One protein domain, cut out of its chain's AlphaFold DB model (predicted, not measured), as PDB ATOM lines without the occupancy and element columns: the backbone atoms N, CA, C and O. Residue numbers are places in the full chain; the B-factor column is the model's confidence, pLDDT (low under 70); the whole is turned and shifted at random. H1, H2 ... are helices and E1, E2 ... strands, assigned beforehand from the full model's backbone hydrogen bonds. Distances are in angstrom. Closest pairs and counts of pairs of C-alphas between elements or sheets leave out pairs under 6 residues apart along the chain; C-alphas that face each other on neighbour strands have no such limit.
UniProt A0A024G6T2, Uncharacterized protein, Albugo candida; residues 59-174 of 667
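Overview. This is residues 59 to 174 of the 667 residues of an uncharacterized protein of Albugo candida (UniProt A0A024G6T2). A twisted sheet of five strands forms the core, with H3 packed over one face and H4 on the opposite face, which makes three layers, helices on both sides of a sheet. The small helices H1 and H2 sit by the E2 edge and only graze the sheet, and H2 also meets H4. The printed part has 116 residues, with four named helices and five named strands in the order E1 H1 H2 E2 H3 E3 E4 E5 H4. The sheet order is E2 E1 E3 E5 E4, mixed, and the class is mixed, helices and strands. The whole is compact, with a radius of gyration of the C-alphas of 13.4 A and spans of 38 by 32 by 24 A.

Along the chain. E1, residues 59 to 64, begins at C-alpha 59 (8.579, 31.789, -10.497) and is 16.3 A long. H1 is residues 68 to 71, 5.2 A, and H2 is residues 73 to 81, 11.5 A. E2, residues 87 to 93, measures 19.7 A. H3, residues 102 to 116, is the longest helix, 21.4 A, from C-alpha 102 at (36.484, 32.441, -10.524). E3 is residues 123 to 128, 16.1 A; E4 is residues 138 to 141, 9.5 A; E5 is residues 146 to 149, 10.7 A. H4, residues 160 to 172, is 16.3 A long and ends at C-alpha 172 (13.349, 31.975, -19.232).

Arrangement. E1 is parallel to E3, with N 63 and O 126 2.8 A apart, and to E2, with N 62 and O 90 2.8 A apart. E3 is parallel to E5, with N 147 and O 125 2.8 A apart. E4 and E5 form a hairpin, antiparallel at 167 degrees, with N 140 and O 148 2.9 A apart. These N and O pairs are within hydrogen-bond range. E1, H1 H2, E2 is a strand-helix-strand unit, two parallel neighbour strands joined through helices, with a right-handed crossover. E2, H3, E3 is a split unit, with E1 between its strands, also right-handed. H3 lies over E3 and E5 at a height over the sheet of 10.4 A, slantwise to the strands, at 40 degrees to E3 on the local plane; its closest C-alphas to E5 are those of Tyr 112 and Tyr 146, 7.3 A. H4 touches H2 with residues 161 to 165 alone, the closest C-alphas being those of Leu 79 and Ser 165, 6.8 A, at a shallow tilt of 28 degrees, the same way. H3 and H4 are apart. Every O i to N i+4 pair is within hydrogen-bond range in H2 and H4, and 10 of 11 in H3; H1 is too short for such a pair.

Size, cuts and confidence. The C-alphas of Asn 85 and Gly 100, the two farthest apart, are 38.7 A apart. The printed part has no cut, and no link is long. Its mean pLDDT is 74.4, with 43 residues under 70, among them residues 65 to 77, 79 to 86 and 97 to 103.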
ATOM      1  N   ILE A  59       8.302  31.175 -11.794       72.25
ATOM      2  CA  ILE A  59       8.579  31.789 -10.497       72.25
ATOM      3  C   ILE A  59       9.969  32.398 -10.586       72.25
ATOM      4  O   ILE A  59      10.959  31.686 -10.716       72.25
ATOM      5  N   VAL A  60      10.078  33.714 -10.501       78.00
ATOM      6  CA  VAL A  60      11.383  34.372 -10.490       78.00
ATOM      7  C   VAL A  60      11.713  34.742  -9.059       78.00
ATOM      8  O   VAL A  60      11.018  35.549  -8.442       78.00
ATOM      9  N   ILE A  61      12.760  34.127  -8.510       78.62
ATOM     10  CA  ILE A  61      13.196  34.392  -7.140       78.62
ATOM     11  C   ILE A  61      14.424  35.287  -7.174       78.62
ATOM     12  O   ILE A  61      15.488  34.884  -7.642       78.62
ATOM     13  N   VAL A  62      14.283  36.494  -6.643       78.81
ATOM     14  CA  VAL A  62      15.351  37.488  -6.597       78.81
ATOM     15  C   VAL A  62      15.980  37.488  -5.211       78.81
ATOM     16  O   VAL A  62      15.285  37.645  -4.209       78.81
ATOM     17  N   TYR A  63      17.297  37.317  -5.152       76.56
ATOM     18  CA  TYR A  63      18.083  37.352  -3.922       76.56
ATOM     19  C   TYR A  63      18.964  38.590  -3.919       76.56
ATOM     20  O   TYR A  63      19.721  38.779  -4.866       76.56
ATOM     21  N   SER A  64      18.925  39.377  -2.846       73.88
ATOM     22  CA  SER A  64      19.889  40.461  -2.613       73.88
ATOM     23  C   SER A  64      20.404  40.453  -1.181       73.88
ATOM     24  O   SER A  64      19.639  40.221  -0.239       73.88
ATOM     25  N   ASN A  65      21.707  40.698  -1.041       66.94
ATOM     26  CA  ASN A  65      22.382  40.849   0.248       66.94
ATOM     27  C   ASN A  65      22.115  42.224   0.886       66.94
ATOM     28  O   ASN A  65      22.254  42.369   2.097       66.94
ATOM     29  N   GLU A  66      21.671  43.219   0.117       64.00
ATOM     30  CA  GLU A  66      21.238  44.499   0.673       64.00
ATOM     31  C   GLU A  66      19.801  44.418   1.200       64.00
ATOM     32  O   GLU A  66      18.896  43.873   0.564       64.00
ATOM     33  N   ALA A  67      19.562  45.032   2.362       54.19
ATOM     34  CA  ALA A  67      18.219  45.187   2.921       54.19
ATOM     35  C   ALA A  67      17.301  46.069   2.044       54.19
ATOM     36  O   ALA A  67      16.081  46.008   2.191       54.19
ATOM     37  N   GLN A  68      17.879  46.854   1.124       54.59
ATOM     38  CA  GLN A  68      17.165  47.831   0.298       54.59
ATOM     39  C   GLN A  68      16.188  47.193  -0.697       54.59
ATOM     40  O   GLN A  68      15.124  47.761  -0.937       54.59
ATOM     41  N   LEU A  69      16.479  45.987  -1.205       56.81
ATOM     42  CA  LEU A  69      15.613  45.318  -2.183       56.81
ATOM     43  C   LEU A  69      14.221  45.018  -1.611       56.81
ATOM     44  O   LEU A  69      13.229  45.192  -2.300       56.81
ATOM     45  N   HIS A  70      14.127  44.638  -0.331       54.34
ATOM     46  CA  HIS A  70      12.833  44.390   0.326       54.34
ATOM     47  C   HIS A  70      12.014  45.666   0.548       54.34
ATOM     48  O   HIS A  70      10.799  45.586   0.720       54.34
ATOM     49  N   SER A  71      12.667  46.831   0.547       53.41
ATOM     50  CA  SER A  71      12.042  48.133   0.792       53.41
ATOM     51  C   SER A  71      11.775  48.963  -0.468       53.41
ATOM     52  O   SER A  71      11.008  49.921  -0.389       53.41
ATOM     53  N   ASP A  72      12.370  48.619  -1.616       62.28
ATOM     54  CA  ASP A  72      12.211  49.367  -2.868       62.28
ATOM     55  C   ASP A  72      10.894  48.998  -3.575       62.28
ATOM     56  O   ASP A  72      10.803  48.116  -4.433       62.28
ATOM     57  N   THR A  73       9.823  49.680  -3.168       61.56
ATOM     58  CA  THR A  73       8.469  49.485  -3.702       61.56
ATOM     59  C   THR A  73       8.351  49.822  -5.188       61.56
ATOM     60  O   THR A  73       7.459  49.284  -5.844       61.56
ATOM     61  N   GLN A  74       9.236  50.658  -5.742       65.19
ATOM     62  CA  GLN A  74       9.209  51.038  -7.158       65.19
ATOM     63  C   GLN A  74       9.800  49.941  -8.042       65.19
ATOM     64  O   GLN A  74       9.190  49.587  -9.050       65.19
ATOM     65  N   ALA A  75      10.923  49.341  -7.639       65.75
ATOM     66  CA  ALA A  75      11.494  48.184  -8.330       65.75
ATOM     67  C   ALA A  75      10.537  46.977  -8.302       65.75
ATOM     68  O   ALA A  75      10.327  46.321  -9.327       65.75
ATOM     69  N   HIS A  76       9.888  46.731  -7.155       68.81
ATOM     70  CA  HIS A  76       8.824  45.731  -7.040       68.81
ATOM     71  C   HIS A  76       7.653  46.030  -7.986       68.81
ATOM     72  O   HIS A  76       7.232  45.146  -8.731       68.81
ATOM     73  N   ALA A  77       7.147  47.268  -7.999       67.62
ATOM     74  CA  ALA A  77       6.034  47.662  -8.859       67.62
ATOM     75  C   ALA A  77       6.379  47.585 -10.355       67.62
ATOM     76  O   ALA A  77       5.522  47.201 -11.145       67.62
ATOM     77  N   PHE A  78       7.616  47.895 -10.754       72.19
ATOM     78  CA  PHE A  78       8.058  47.797 -12.146       72.19
ATOM     79  C   PHE A  78       8.087  46.344 -12.635       72.19
ATOM     80  O   PHE A  78       7.477  46.034 -13.655       72.19
ATOM     81  N   LEU A  79       8.750  45.448 -11.893       69.56
ATOM     82  CA  LEU A  79       8.870  44.036 -12.281       69.56
ATOM     83  C   LEU A  79       7.520  43.308 -12.246       69.56
ATOM     84  O   LEU A  79       7.241  42.483 -13.111       69.56
ATOM     85  N   ILE A  80       6.662  43.636 -11.273       68.69
ATOM     86  CA  ILE A  80       5.314  43.060 -11.162       68.69
ATOM     87  C   ILE A  80       4.365  43.666 -12.210       68.69
ATOM     88  O   ILE A  80       3.522  42.961 -12.755       68.69
ATOM     89  N   GLY A  81       4.504  44.958 -12.519       59.12
ATOM     90  CA  GLY A  81       3.639  45.685 -13.451       59.12
ATOM     91  C   GLY A  81       3.933  45.455 -14.938       59.12
ATOM     92  O   GLY A  81       3.128  45.869 -15.769       59.12
ATOM     93  N   HIS A  82       5.050  44.806 -15.302       58.50
ATOM     94  CA  HIS A  82       5.480  44.669 -16.704       58.50
ATOM     95  C   HIS A  82       4.665  43.658 -17.541       58.50
ATOM     96  O   HIS A  82       4.798  43.645 -18.763       58.50
ATOM     97  N   LYS A  83       3.781  42.853 -16.929       53.28
ATOM     98  CA  LYS A  83       2.692  42.099 -17.591       53.28
ATOM     99  C   LYS A  83       1.852  41.366 -16.541       53.28
ATOM    100  O   LYS A  83       2.370  40.529 -15.805       53.28
ATOM    101  N   GLU A  84       0.546  41.621 -16.501       52.69
ATOM    102  CA  GLU A  84      -0.373  40.854 -15.653       52.69
ATOM    103  C   GLU A  84      -0.491  39.387 -16.131       52.69
ATOM    104  O   GLU A  84      -0.638  39.105 -17.322       52.69
ATOM    105  N   ASN A  85      -0.477  38.465 -15.159       54.03
ATOM    106  CA  ASN A  85      -0.997  37.084 -15.185       54.03
ATOM    107  C   ASN A  85      -0.100  35.879 -15.558       54.03
ATOM    108  O   ASN A  85      -0.623  34.766 -15.545       54.03
ATOM    109  N   SER A  86       1.216  36.001 -15.796       59.66
ATOM    110  CA  SER A  86       2.064  34.813 -16.115       59.66
ATOM    111  C   SER A  86       3.367  34.638 -15.321       59.66
ATOM    112  O   SER A  86       3.958  33.560 -15.367       59.66
ATOM    113  N   LEU A  87       3.812  35.632 -14.548       70.50
ATOM    114  CA  LEU A  87       5.060  35.562 -13.777       70.50
ATOM    115  C   LEU A  87       4.800  35.830 -12.294       70.50
ATOM    116  O   LEU A  87       4.079  36.762 -11.944       70.50
ATOM    117  N   GLN A  88       5.413  35.030 -11.421       75.31
ATOM    118  CA  GLN A  88       5.386  35.257  -9.976       75.31
ATOM    119  C   GLN A  88       6.777  35.677  -9.497       75.31
ATOM    120  O   GLN A  88       7.698  34.863  -9.443       75.31
ATOM    121  N   TRP A  89       6.921  36.941  -9.106       77.25
ATOM    122  CA  TRP A  89       8.162  37.467  -8.535       77.25
ATOM    123  C   TRP A  89       8.197  37.252  -7.017       77.25
ATOM    124  O   TRP A  89       7.272  37.639  -6.303       77.25
ATOM    125  N   ILE A  90       9.266  36.637  -6.509       78.25
ATOM    126  CA  ILE A  90       9.494  36.399  -5.078       78.25
ATOM    127  C   ILE A  90      10.833  37.017  -4.686       78.25
ATOM    128  O   ILE A  90      11.887  36.567  -5.123       78.25
ATOM    129  N   PHE A  91      10.811  38.000  -3.795       77.69
ATOM    130  CA  PHE A  91      12.021  38.663  -3.316       77.69
ATOM    131  C   PHE A  91      12.472  38.032  -1.992       77.69
ATOM    132  O   PHE A  91      11.670  37.802  -1.084       77.69
ATOM    133  N   ARG A  92      13.758  37.681  -1.881       77.88
ATOM    134  CA  ARG A  92      14.367  37.030  -0.710       77.88
ATOM    135  C   ARG A  92      15.661  37.728  -0.314       77.88
ATOM    136  O   ARG A  92      16.394  38.252  -1.143       77.88
ATOM    137  N   HIS A  93      15.956  37.724   0.983       74.00
ATOM    138  CA  HIS A  93      17.235  38.225   1.477       74.00
ATOM    139  C   HIS A  93      18.318  37.166   1.250       74.00
ATOM    140  O   HIS A  93      18.133  35.996   1.603       74.00
ATOM    141  N   GLY A  94      19.420  37.570   0.625       69.25
ATOM    142  CA  GLY A  94      20.591  36.733   0.417       69.25
ATOM    143  C   GLY A  94      21.301  36.491   1.746       69.25
ATOM    144  O   GLY A  94      21.519  37.407   2.527       69.25
ATOM    145  N   LYS A  95      21.611  35.224   2.043       66.75
ATOM    146  CA  LYS A  95      22.258  34.818   3.308       66.75
ATOM    147  C   LYS A  95      23.773  34.623   3.175       66.75
ATOM    148  O   LYS A  95      24.406  34.185   4.132       66.75
ATOM    149  N   LYS A  96      24.340  34.838   1.982       70.31
ATOM    150  CA  LYS A  96      25.708  34.439   1.627       70.31
ATOM    151  C   LYS A  96      26.369  35.522   0.774       70.31
ATOM    152  O   LYS A  96      25.840  35.907  -0.266       70.31
ATOM    153  N   GLU A  97      27.532  35.991   1.210       68.69
ATOM    154  CA  GLU A  97      28.383  36.908   0.448       68.69
ATOM    155  C   GLU A  97      29.321  36.126  -0.484       68.69
ATOM    156  O   GLU A  97      29.793  35.038  -0.138       68.69
ATOM    157  N   PHE A  98      29.601  36.667  -1.674       69.69
ATOM    158  CA  PHE A  98      30.433  36.014  -2.690       69.69
ATOM    159  C   PHE A  98      31.663  36.874  -3.030       69.69
ATOM    160  O   PHE A  98      31.530  37.882  -3.716       69.69
ATOM    161  N   ASN A  99      32.865  36.446  -2.614       58.88
ATOM    162  CA  ASN A  99      34.134  37.159  -2.856       58.88
ATOM    163  C   ASN A  99      34.988  36.508  -3.974       58.88
ATOM    164  O   ASN A  99      35.129  35.285  -4.025       58.88
ATOM    165  N   GLY A 100      35.622  37.328  -4.830       54.16
ATOM    166  CA  GLY A 100      36.552  36.910  -5.906       54.16
ATOM    167  C   GLY A 100      35.880  36.589  -7.256       54.16
ATOM    168  O   GLY A 100      34.665  36.551  -7.324       54.16
ATOM    169  N   ASN A 101      36.634  36.365  -8.349       62.75
ATOM    170  CA  ASN A 101      36.043  36.218  -9.703       62.75
ATOM    171  C   ASN A 101      35.738  34.764 -10.126       62.75
ATOM    172  O   ASN A 101      34.602  34.452 -10.472       62.75
ATOM    173  N   SER A 102      36.707  33.840 -10.099       56.38
ATOM    174  CA  SER A 102      36.484  32.441 -10.524       56.38
ATOM    175  C   SER A 102      35.871  31.573  -9.420       56.38
ATOM    176  O   SER A 102      34.947  30.802  -9.678       56.38
ATOM    177  N   ALA A 103      36.322  31.757  -8.175       63.44
ATOM    178  CA  ALA A 103      35.741  31.119  -6.993       63.44
ATOM    179  C   ALA A 103      34.260  31.499  -6.794       63.44
ATOM    180  O   ALA A 103      33.478  30.691  -6.303       63.44
ATOM    181  N   ARG A 104      33.855  32.694  -7.244       75.06
ATOM    182  CA  ARG A 104      32.476  33.196  -7.166       75.06
ATOM    183  C   ARG A 104      31.503  32.439  -8.053       75.06
ATOM    184  O   ARG A 104      30.404  32.173  -7.593       75.06
ATOM    185  N   ILE A 105      31.887  32.031  -9.265       76.88
ATOM    186  CA  ILE A 105      30.988  31.254 -10.140       76.88
ATOM    187  C   ILE A 105      30.685  29.891  -9.512       76.88
ATOM    188  O   ILE A 105      29.525  29.481  -9.467       76.88
ATOM    189  N   GLU A 106      31.710  29.202  -9.001       81.12
ATOM    190  CA  GLU A 106      31.528  27.889  -8.374       81.12
ATOM    191  C   GLU A 106      30.791  28.000  -7.033       81.12
ATOM    192  O   GLU A 106      29.867  27.233  -6.780       81.12
ATOM    193  N   ALA A 107      31.119  29.000  -6.209       82.25
ATOM    194  CA  ALA A 107      30.419  29.254  -4.951       82.25
ATOM    195  C   ALA A 107      28.939  29.608  -5.170       82.25
ATOM    196  O   ALA A 107      28.081  29.135  -4.422       82.25
ATOM    197  N   MET A 108      28.633  30.400  -6.202       81.38
ATOM    198  CA  MET A 108      27.264  30.752  -6.584       81.38
ATOM    199  C   MET A 108      26.500  29.524  -7.082       81.38
ATOM    200  O   MET A 108      25.368  29.298  -6.666       81.38
ATOM    201  N   ARG A 109      27.133  28.688  -7.916       86.00
ATOM    202  CA  ARG A 109      26.547  27.420  -8.369       86.00
ATOM    203  C   ARG A 109      26.256  26.489  -7.192       86.00
ATOM    204  O   ARG A 109      25.169  25.928  -7.107       86.00
ATOM    205  N   GLN A 110      27.206  26.335  -6.273       86.62
ATOM    206  CA  GLN A 110      27.023  25.510  -5.083       86.62
ATOM    207  C   GLN A 110      25.871  26.036  -4.218       86.62
ATOM    208  O   GLN A 110      25.011  25.259  -3.813       86.62
ATOM    209  N   TYR A 111      25.810  27.350  -3.992       85.75
ATOM    210  CA  TYR A 111      24.719  27.966  -3.240       85.75
ATOM    211  C   TYR A 111      23.360  27.789  -3.925       85.75
ATOM    212  O   TYR A 111      22.385  27.444  -3.264       85.75
ATOM    213  N   TYR A 112      23.295  27.965  -5.248       88.00
ATOM    214  CA  TYR A 112      22.086  27.683  -6.019       88.00
ATOM    215  C   TYR A 112      21.613  26.239  -5.800       88.00
ATOM    216  O   TYR A 112      20.443  26.024  -5.509       88.00
ATOM    217  N   ARG A 113      22.509  25.249  -5.849       88.38
ATOM    218  CA  ARG A 113      22.139  23.842  -5.616       88.38
ATOM    219  C   ARG A 113      21.633  23.579  -4.195       88.38
ATOM    220  O   ARG A 113      20.705  22.795  -4.033       88.38
ATOM    221  N   GLU A 114      22.200  24.250  -3.190       86.88
ATOM    222  CA  GLU A 114      21.741  24.174  -1.793       86.88
ATOM    223  C   GLU A 114      20.307  24.706  -1.627       86.88
ATOM    224  O   GLU A 114      19.524  24.141  -0.868       86.88
ATOM    225  N   ILE A 115      19.945  25.787  -2.326       84.75
ATOM    226  CA  ILE A 115      18.607  26.388  -2.213       84.75
ATOM    227  C   ILE A 115      17.587  25.751  -3.165       84.75
ATOM    228  O   ILE A 115      16.405  25.683  -2.821       84.75
ATOM    229  N   ALA A 116      18.026  25.272  -4.332       81.94
ATOM    230  CA  ALA A 116      17.175  24.704  -5.373       81.94
ATOM    231  C   ALA A 116      16.438  23.447  -4.900       81.94
ATOM    232  O   ALA A 116      15.304  23.227  -5.309       81.94
ATOM    233  N   SER A 117      17.014  22.668  -3.976       80.12
ATOM    234  CA  SER A 117      16.347  21.498  -3.384       80.12
ATOM    235  C   SER A 117      15.076  21.839  -2.597       80.12
ATOM    236  O   SER A 117      14.254  20.964  -2.350       80.12
ATOM    237  N   SER A 118      14.926  23.096  -2.173       79.00
ATOM    238  CA  SER A 118      13.768  23.608  -1.426       79.00
ATOM    239  C   SER A 118      12.903  24.575  -2.239       79.00
ATOM    240  O   SER A 118      11.922  25.116  -1.723       79.00
ATOM    241  N   ALA A 119      13.298  24.853  -3.482       75.50
ATOM    242  CA  ALA A 119      12.634  25.811  -4.346       75.50
ATOM    243  C   ALA A 119      11.547  25.126  -5.196       75.50
ATOM    244  O   ALA A 119      11.623  23.921  -5.440       75.50
ATOM    245  N   PRO A 120      10.526  25.871  -5.654       73.94
ATOM    246  CA  PRO A 120       9.551  25.350  -6.609       73.94
ATOM    247  C   PRO A 120      10.221  24.825  -7.890       73.94
ATOM    248  O   PRO A 120      11.209  25.387  -8.350       73.94
ATOM    249  N   VAL A 121       9.649  23.796  -8.524       68.88
ATOM    250  CA  VAL A 121      10.237  23.140  -9.715       68.88
ATOM    251  C   VAL A 121      10.473  24.116 -10.885       68.88
ATOM    252  O   VAL A 121      11.446  23.963 -11.624       68.88
ATOM    253  N   ASN A 122       9.642  25.159 -10.997       74.50
ATOM    254  CA  ASN A 122       9.664  26.161 -12.074       74.50
ATOM    255  C   ASN A 122      10.295  27.493 -11.675       74.50
ATOM    256  O   ASN A 122       9.932  28.534 -12.234       74.50
ATOM    257  N   SER A 123      11.195  27.487 -10.690       83.50
ATOM    258  CA  SER A 123      11.857  28.714 -10.273       83.50
ATOM    259  C   SER A 123      13.153  29.003 -11.029       83.50
ATOM    260  O   SER A 123      14.030  28.148 -11.177       83.50
ATOM    261  N   PHE A 124      13.302  30.256 -11.450       88.06
ATOM    262  CA  PHE A 124      14.553  30.824 -11.937       88.06
ATOM    263  C   PHE A 124      15.088  31.831 -10.917       88.06
ATOM    264  O   PHE A 124      14.352  32.691 -10.434       88.06
ATOM    265  N   HIS A 125      16.364  31.712 -10.555       89.31
ATOM    266  CA  HIS A 125      16.948  32.448  -9.433       89.31
ATOM    267  C   HIS A 125      17.872  33.562  -9.928       89.31
ATOM    268  O   HIS A 125      18.796  33.307 -10.694       89.31
ATOM    269  N   ILE A 126      17.673  34.796  -9.472       88.25
ATOM    270  CA  ILE A 126      18.529  35.931  -9.837       88.25
ATOM    271  C   ILE A 126      19.241  36.432  -8.585       88.25
ATOM    272  O   ILE A 126      18.593  36.846  -7.627       88.25
ATOM    273  N   PHE A 127      20.573  36.388  -8.590       86.12
ATOM    274  CA  PHE A 127      21.405  36.812  -7.465       86.12
ATOM    275  C   PHE A 127      22.017  38.195  -7.697       86.12
ATOM    276  O   PHE A 127      22.771  38.414  -8.646       86.12
ATOM    277  N   PHE A 128      21.747  39.104  -6.773       82.62
ATOM    278  CA  PHE A 128      22.345  40.426  -6.680       82.62
ATOM    279  C   PHE A 128      23.471  40.371  -5.657       82.62
ATOM    280  O   PHE A 128      23.228  40.201  -4.462       82.62
ATOM    281  N   VAL A 129      24.712  40.440  -6.137       79.44
ATOM    282  CA  VAL A 129      25.893  40.278  -5.273       79.44
ATOM    283  C   VAL A 129      26.335  41.592  -4.633       79.44
ATOM    284  O   VAL A 129      26.958  41.541  -3.580       79.44
ATOM    285  N   CYS A 130      25.995  42.736  -5.231       74.88
ATOM    286  CA  CYS A 130      26.305  44.078  -4.718       74.88
ATOM    287  C   CYS A 130      27.799  44.292  -4.468       74.88
ATOM    288  O   CYS A 130      28.242  44.510  -3.346       74.88
ATOM    289  N   ASP A 131      28.596  44.195  -5.527       73.81
ATOM    290  CA  ASP A 131      30.033  44.437  -5.432       73.81
ATOM    291  C   ASP A 131      30.318  45.924  -5.675       73.81
ATOM    292  O   ASP A 131      30.376  46.362  -6.822       73.81
ATOM    293  N   GLU A 132      30.497  46.700  -4.601       64.38
ATOM    294  CA  GLU A 132      30.746  48.155  -4.646       64.38
ATOM    295  C   GLU A 132      31.962  48.553  -5.506       64.38
ATOM    296  O   GLU A 132      32.086  49.705  -5.922       64.38
ATOM    297  N   LYS A 133      32.879  47.615  -5.781       63.94
ATOM    298  CA  LYS A 133      34.069  47.844  -6.617       63.94
ATOM    299  C   LYS A 133      33.848  47.510  -8.091       63.94
ATOM    300  O   LYS A 133      34.725  47.799  -8.907       63.94
ATOM    301  N   SER A 134      32.733  46.873  -8.436       64.12
ATOM    302  CA  SER A 134      32.434  46.439  -9.798       64.12
ATOM    303  C   SER A 134      31.624  47.508 -10.526       64.12
ATOM    304  O   SER A 134      30.512  47.849 -10.140       64.12
ATOM    305  N   THR A 135      32.175  48.001 -11.631       64.50
ATOM    306  CA  THR A 135      31.457  48.825 -12.615       64.50
ATOM    307  C   THR A 135      30.783  47.970 -13.694       64.50
ATOM    308  O   THR A 135      30.466  48.483 -14.766       64.50
ATOM    309  N   ASP A 136      30.638  46.656 -13.482       68.00
ATOM    310  CA  ASP A 136      30.226  45.746 -14.550       68.00
ATOM    311  C   ASP A 136      28.729  45.898 -14.845       68.00
ATOM    312  O   ASP A 136      27.862  45.525 -14.053       68.00
ATOM    313  N   SER A 137      28.419  46.403 -16.038       78.06
ATOM    314  CA  SER A 137      27.062  46.496 -16.577       78.06
ATOM    315  C   SER A 137      26.661  45.197 -17.288       78.06
ATOM    316  O   SER A 137      26.268  45.173 -18.457       78.06
ATOM    317  N   THR A 138      26.798  44.065 -16.594       87.06
ATOM    318  CA  THR A 138      26.551  42.738 -17.174       87.06
ATOM    319  C   THR A 138      25.738  41.846 -16.250       87.06
ATOM    320  O   THR A 138      26.098  41.647 -15.089       87.06
ATOM    321  N   VAL A 139      24.690  41.228 -16.793       89.81
ATOM    322  CA  VAL A 139      23.974  40.131 -16.135       89.81
ATOM    323  C   VAL A 139      24.486  38.821 -16.719       89.81
ATOM    324  O   VAL A 139      24.326  38.542 -17.909       89.81
ATOM    325  N   PHE A 140      25.102  38.003 -15.875       90.88
ATOM    326  CA  PHE A 140      25.600  36.691 -16.259       90.88
ATOM    327  C   PHE A 140      24.507  35.645 -16.076       90.88
ATOM    328  O   PHE A 140      23.944  35.497 -14.993       90.88
ATOM    329  N   VAL A 141      24.238  34.880 -17.127       92.62
ATOM    330  CA  VAL A 141      23.264  33.788 -17.119       92.62
ATOM    331  C   VAL A 141      24.017  32.470 -17.010       92.62
ATOM    332  O   VAL A 141      24.842  32.136 -17.868       92.62
ATOM    333  N   GLY A 142      23.748  31.727 -15.940       91.88
ATOM    334  CA  GLY A 142      24.393  30.456 -15.644       91.88
ATOM    335  C   GLY A 142      23.964  29.315 -16.571       91.88
ATOM    336  O   GLY A 142      23.104  29.444 -17.446       91.88
ATOM    337  N   THR A 143      24.585  28.154 -16.361       91.19
ATOM    338  CA  THR A 143      24.241  26.909 -17.070       91.19
ATOM    339  C   THR A 143      23.067  26.157 -16.435       91.19
ATOM    340  O   THR A 143      22.477  25.297 -17.083       91.19
ATOM    341  N   GLU A 144      22.748  26.470 -15.178       90.94
ATOM    342  CA  GLU A 144      21.600  25.951 -14.416       90.94
ATOM    343  C   GLU A 144      20.548  27.074 -14.273       90.94
ATOM    344  O   GLU A 144      20.720  28.131 -14.882       90.94
ATOM    345  N   ARG A 145      19.463  26.900 -13.505       89.75
ATOM    346  CA  ARG A 145      18.340  27.870 -13.433       89.75
ATOM    347  C   ARG A 145      18.653  29.109 -12.579       89.75
ATOM    348  O   ARG A 145      17.898  29.457 -11.669       89.75
ATOM    349  N   TYR A 146      19.782  29.760 -12.849       91.69
ATOM    350  CA  TYR A 146      20.162  30.992 -12.178       91.69
ATOM    351  C   TYR A 146      20.907  31.992 -13.066       91.69
ATOM    352  O   TYR A 146      21.590  31.635 -14.029       91.69
ATOM    353  N   ALA A 147      20.820  33.260 -12.681       91.44
ATOM    354  CA  ALA A 147      21.605  34.368 -13.200       91.44
ATOM    355  C   ALA A 147      22.144  35.217 -12.042       91.44
ATOM    356  O   ALA A 147      21.670  35.111 -10.908       91.44
ATOM    357  N   TRP A 148      23.139  36.057 -12.305       88.69
ATOM    358  CA  TRP A 148      23.626  37.007 -11.313       88.69
ATOM    359  C   TRP A 148      24.140  38.300 -11.930       88.69
ATOM    360  O   TRP A 148      24.533  38.353 -13.095       88.69
ATOM    361  N   THR A 149      24.181  39.332 -11.099       86.25
ATOM    362  CA  THR A 149      24.759  40.637 -11.408       86.25
ATOM    363  C   THR A 149      25.612  41.110 -10.232       86.25
ATOM    364  O   THR A 149      25.369  40.747  -9.074       86.25
ATOM    365  N   SER A 150      26.671  41.864 -10.522       81.38
ATOM    366  CA  SER A 150      27.454  42.571  -9.503       81.38
ATOM    367  C   SER A 150      26.824  43.909  -9.116       81.38
ATOM    368  O   SER A 150      27.051  44.354  -7.995       81.38
ATOM    369  N   SER A 151      26.003  44.499  -9.989       76.62
ATOM    370  CA  SER A 151      25.291  45.753  -9.730       76.62
ATOM    371  C   SER A 151      24.067  45.549  -8.834       76.62
ATOM    372  O   SER A 151      23.332  44.574  -8.997       76.62
ATOM    373  N   CYS A 152      23.841  46.498  -7.922       72.44
ATOM    374  CA  CYS A 152      22.651  46.567  -7.066       72.44
ATOM    375  C   CYS A 152      21.836  47.850  -7.221       72.44
ATOM    376  O   CYS A 152      20.839  48.022  -6.525       72.44
ATOM    377  N   SER A 153      22.194  48.712  -8.177       67.75
ATOM    378  CA  SER A 153      21.383  49.891  -8.469       67.75
ATOM    379  C   SER A 153      20.117  49.481  -9.222       67.75
ATOM    380  O   SER A 153      20.163  49.087 -10.387       67.75
ATOM    381  N   MET A 154      18.984  49.529  -8.522       62.31
ATOM    382  CA  MET A 154      17.656  49.150  -9.020       62.31
ATOM    383  C   MET A 154      16.817  50.362  -9.431       62.31
ATOM    384  O   MET A 154      15.590  50.296  -9.466       62.31
ATOM    385  N   GLN A 155      17.461  51.484  -9.756       62.62
ATOM    386  CA  GLN A 155      16.739  52.651 -10.243       62.62
ATOM    387  C   GLN A 155      16.149  52.348 -11.625       62.62
ATOM    388  O   GLN A 155      16.799  51.748 -12.484       62.62
ATOM    389  N   GLN A 156      14.909  52.787 -11.860       55.34
ATOM    390  CA  GLN A 156      14.191  52.579 -13.125       55.34
ATOM    391  C   GLN A 156      14.964  53.123 -14.347       55.34
ATOM    392  O   GLN A 156      14.742  52.686 -15.471       55.34
ATOM    393  N   THR A 157      15.897  54.051 -14.121       55.47
ATOM    394  CA  THR A 157      16.759  54.686 -15.124       55.47
ATOM    395  C   THR A 157      18.000  53.881 -15.512       55.47
ATOM    396  O   THR A 157      18.614  54.197 -16.528       55.47
ATOM    397  N   ASP A 158      18.371  52.840 -14.759       64.94
ATOM    398  CA  ASP A 158      19.688  52.194 -14.885       64.94
ATOM    399  C   ASP A 158      19.708  50.998 -15.853       64.94
ATOM    400  O   ASP A 158      20.731  50.336 -16.014       64.94
ATOM    401  N   GLY A 159      18.583  50.686 -16.509       76.94
ATOM    402  CA  GLY A 159      18.471  49.613 -17.512       76.94
ATOM    403  C   GLY A 159      18.610  48.179 -16.967       76.94
ATOM    404  O   GLY A 159      18.471  47.214 -17.726       76.94
ATOM    405  N   LEU A 160      18.866  48.003 -15.662       81.00
ATOM    406  CA  LEU A 160      19.074  46.690 -15.034       81.00
ATOM    407  C   LEU A 160      17.762  45.920 -14.930       81.00
ATOM    408  O   LEU A 160      17.694  44.756 -15.324       81.00
ATOM    409  N   LEU A 161      16.711  46.593 -14.455       79.38
ATOM    410  CA  LEU A 161      15.364  46.030 -14.372       79.38
ATOM    411  C   LEU A 161      14.822  45.667 -15.761       79.38
ATOM    412  O   LEU A 161      14.239  44.599 -15.923       79.38
ATOM    413  N   GLU A 162      15.078  46.504 -16.770       81.50
ATOM    414  CA  GLU A 162      14.722  46.223 -18.168       81.50
ATOM    415  C   GLU A 162      15.458  44.982 -18.693       81.50
ATOM    416  O   GLU A 162      14.843  44.088 -19.271       81.50
ATOM    417  N   SER A 163      16.762  44.865 -18.425       86.06
ATOM    418  CA  SER A 163      17.561  43.702 -18.832       86.06
ATOM    419  C   SER A 163      17.114  42.411 -18.147       86.06
ATOM    420  O   SER A 163      17.137  41.346 -18.761       86.06
ATOM    421  N   ILE A 164      16.688  42.492 -16.884       85.06
ATOM    422  CA  ILE A 164      16.159  41.352 -16.131       85.06
ATOM    423  C   ILE A 164      14.772  40.953 -16.626       85.06
ATOM    424  O   ILE A 164      14.550  39.761 -16.830       85.06
ATOM    425  N   SER A 165      13.873  41.913 -16.870       81.69
ATOM    426  CA  SER A 165      12.575  41.623 -17.493       81.69
ATOM    427  C   SER A 165      12.790  40.930 -18.830       81.69
ATOM    428  O   SER A 165      12.312  39.826 -19.036       81.69
ATOM    429  N   ARG A 166      13.651  41.492 -19.683       85.81
ATOM    430  CA  ARG A 166      13.978  40.933 -20.996       85.81
ATOM    431  C   ARG A 166      14.598  39.538 -20.926       85.81
ATOM    432  O   ARG A 166      14.248  38.678 -21.731       85.81
ATOM    433  N   LEU A 167      15.494  39.281 -19.966       87.44
ATOM    434  CA  LEU A 167      16.019  37.936 -19.713       87.44
ATOM    435  C   LEU A 167      14.880  36.959 -19.411       87.44
ATOM    436  O   LEU A 167      14.851  35.856 -19.963       87.44
ATOM    437  N   VAL A 168      13.957  37.348 -18.533       84.25
ATOM    438  CA  VAL A 168      12.838  36.494 -18.152       84.25
ATOM    439  C   VAL A 168      11.907  36.288 -19.344       84.25
ATOM    440  O   VAL A 168      11.733  35.147 -19.763       84.25
ATOM    441  N   ASP A 169      11.425  37.363 -19.956       78.94
ATOM    442  CA  ASP A 169      10.425  37.352 -21.026       78.94
ATOM    443  C   ASP A 169      10.929  36.642 -22.297       78.94
ATOM    444  O   ASP A 169      10.249  35.793 -22.876       78.94
ATOM    445  N   GLU A 170      12.153  36.939 -22.753       80.06
ATOM    446  CA  GLU A 170      12.660  36.387 -24.015       80.06
ATOM    447  C   GLU A 170      13.310  35.008 -23.865       80.06
ATOM    448  O   GLU A 170      13.408  34.255 -24.850       80.06
ATOM    449  N   HIS A 171      13.813  34.653 -22.676       81.44
ATOM    450  CA  HIS A 171      14.686  33.485 -22.518       81.44
ATOM    451  C   HIS A 171      14.216  32.454 -21.501       81.44
ATOM    452  O   HIS A 171      14.333  31.266 -21.819       81.44
ATOM    453  N   VAL A 172      13.697  32.873 -20.347       78.81
ATOM    454  CA  VAL A 172      13.349  31.975 -19.232       78.81
ATOM    455  C   VAL A 172      11.877  31.571 -19.255       78.81
ATOM    456  O   VAL A 172      11.572  30.417 -18.971       78.81
ATOM    457  N   GLN A 173      10.979  32.491 -19.603       75.31
ATOM    458  CA  GLN A 173       9.539  32.306 -19.503       75.31
ATOM    459  C   GLN A 173       9.054  31.116 -20.337       75.31
ATOM    460  O   GLN A 173       9.409  30.935 -21.510       75.31
ATOM    461  N   PHE A 174       8.199  30.314 -19.707       67.25
ATOM    462  CA  PHE A 174       7.570  29.129 -20.281       67.25
ATOM    463  C   PHE A 174       6.289  29.482 -21.045       67.25
ATOM    464  O   PHE A 174       5.243  28.878 -20.833       67.25
TER     465      PHE A 174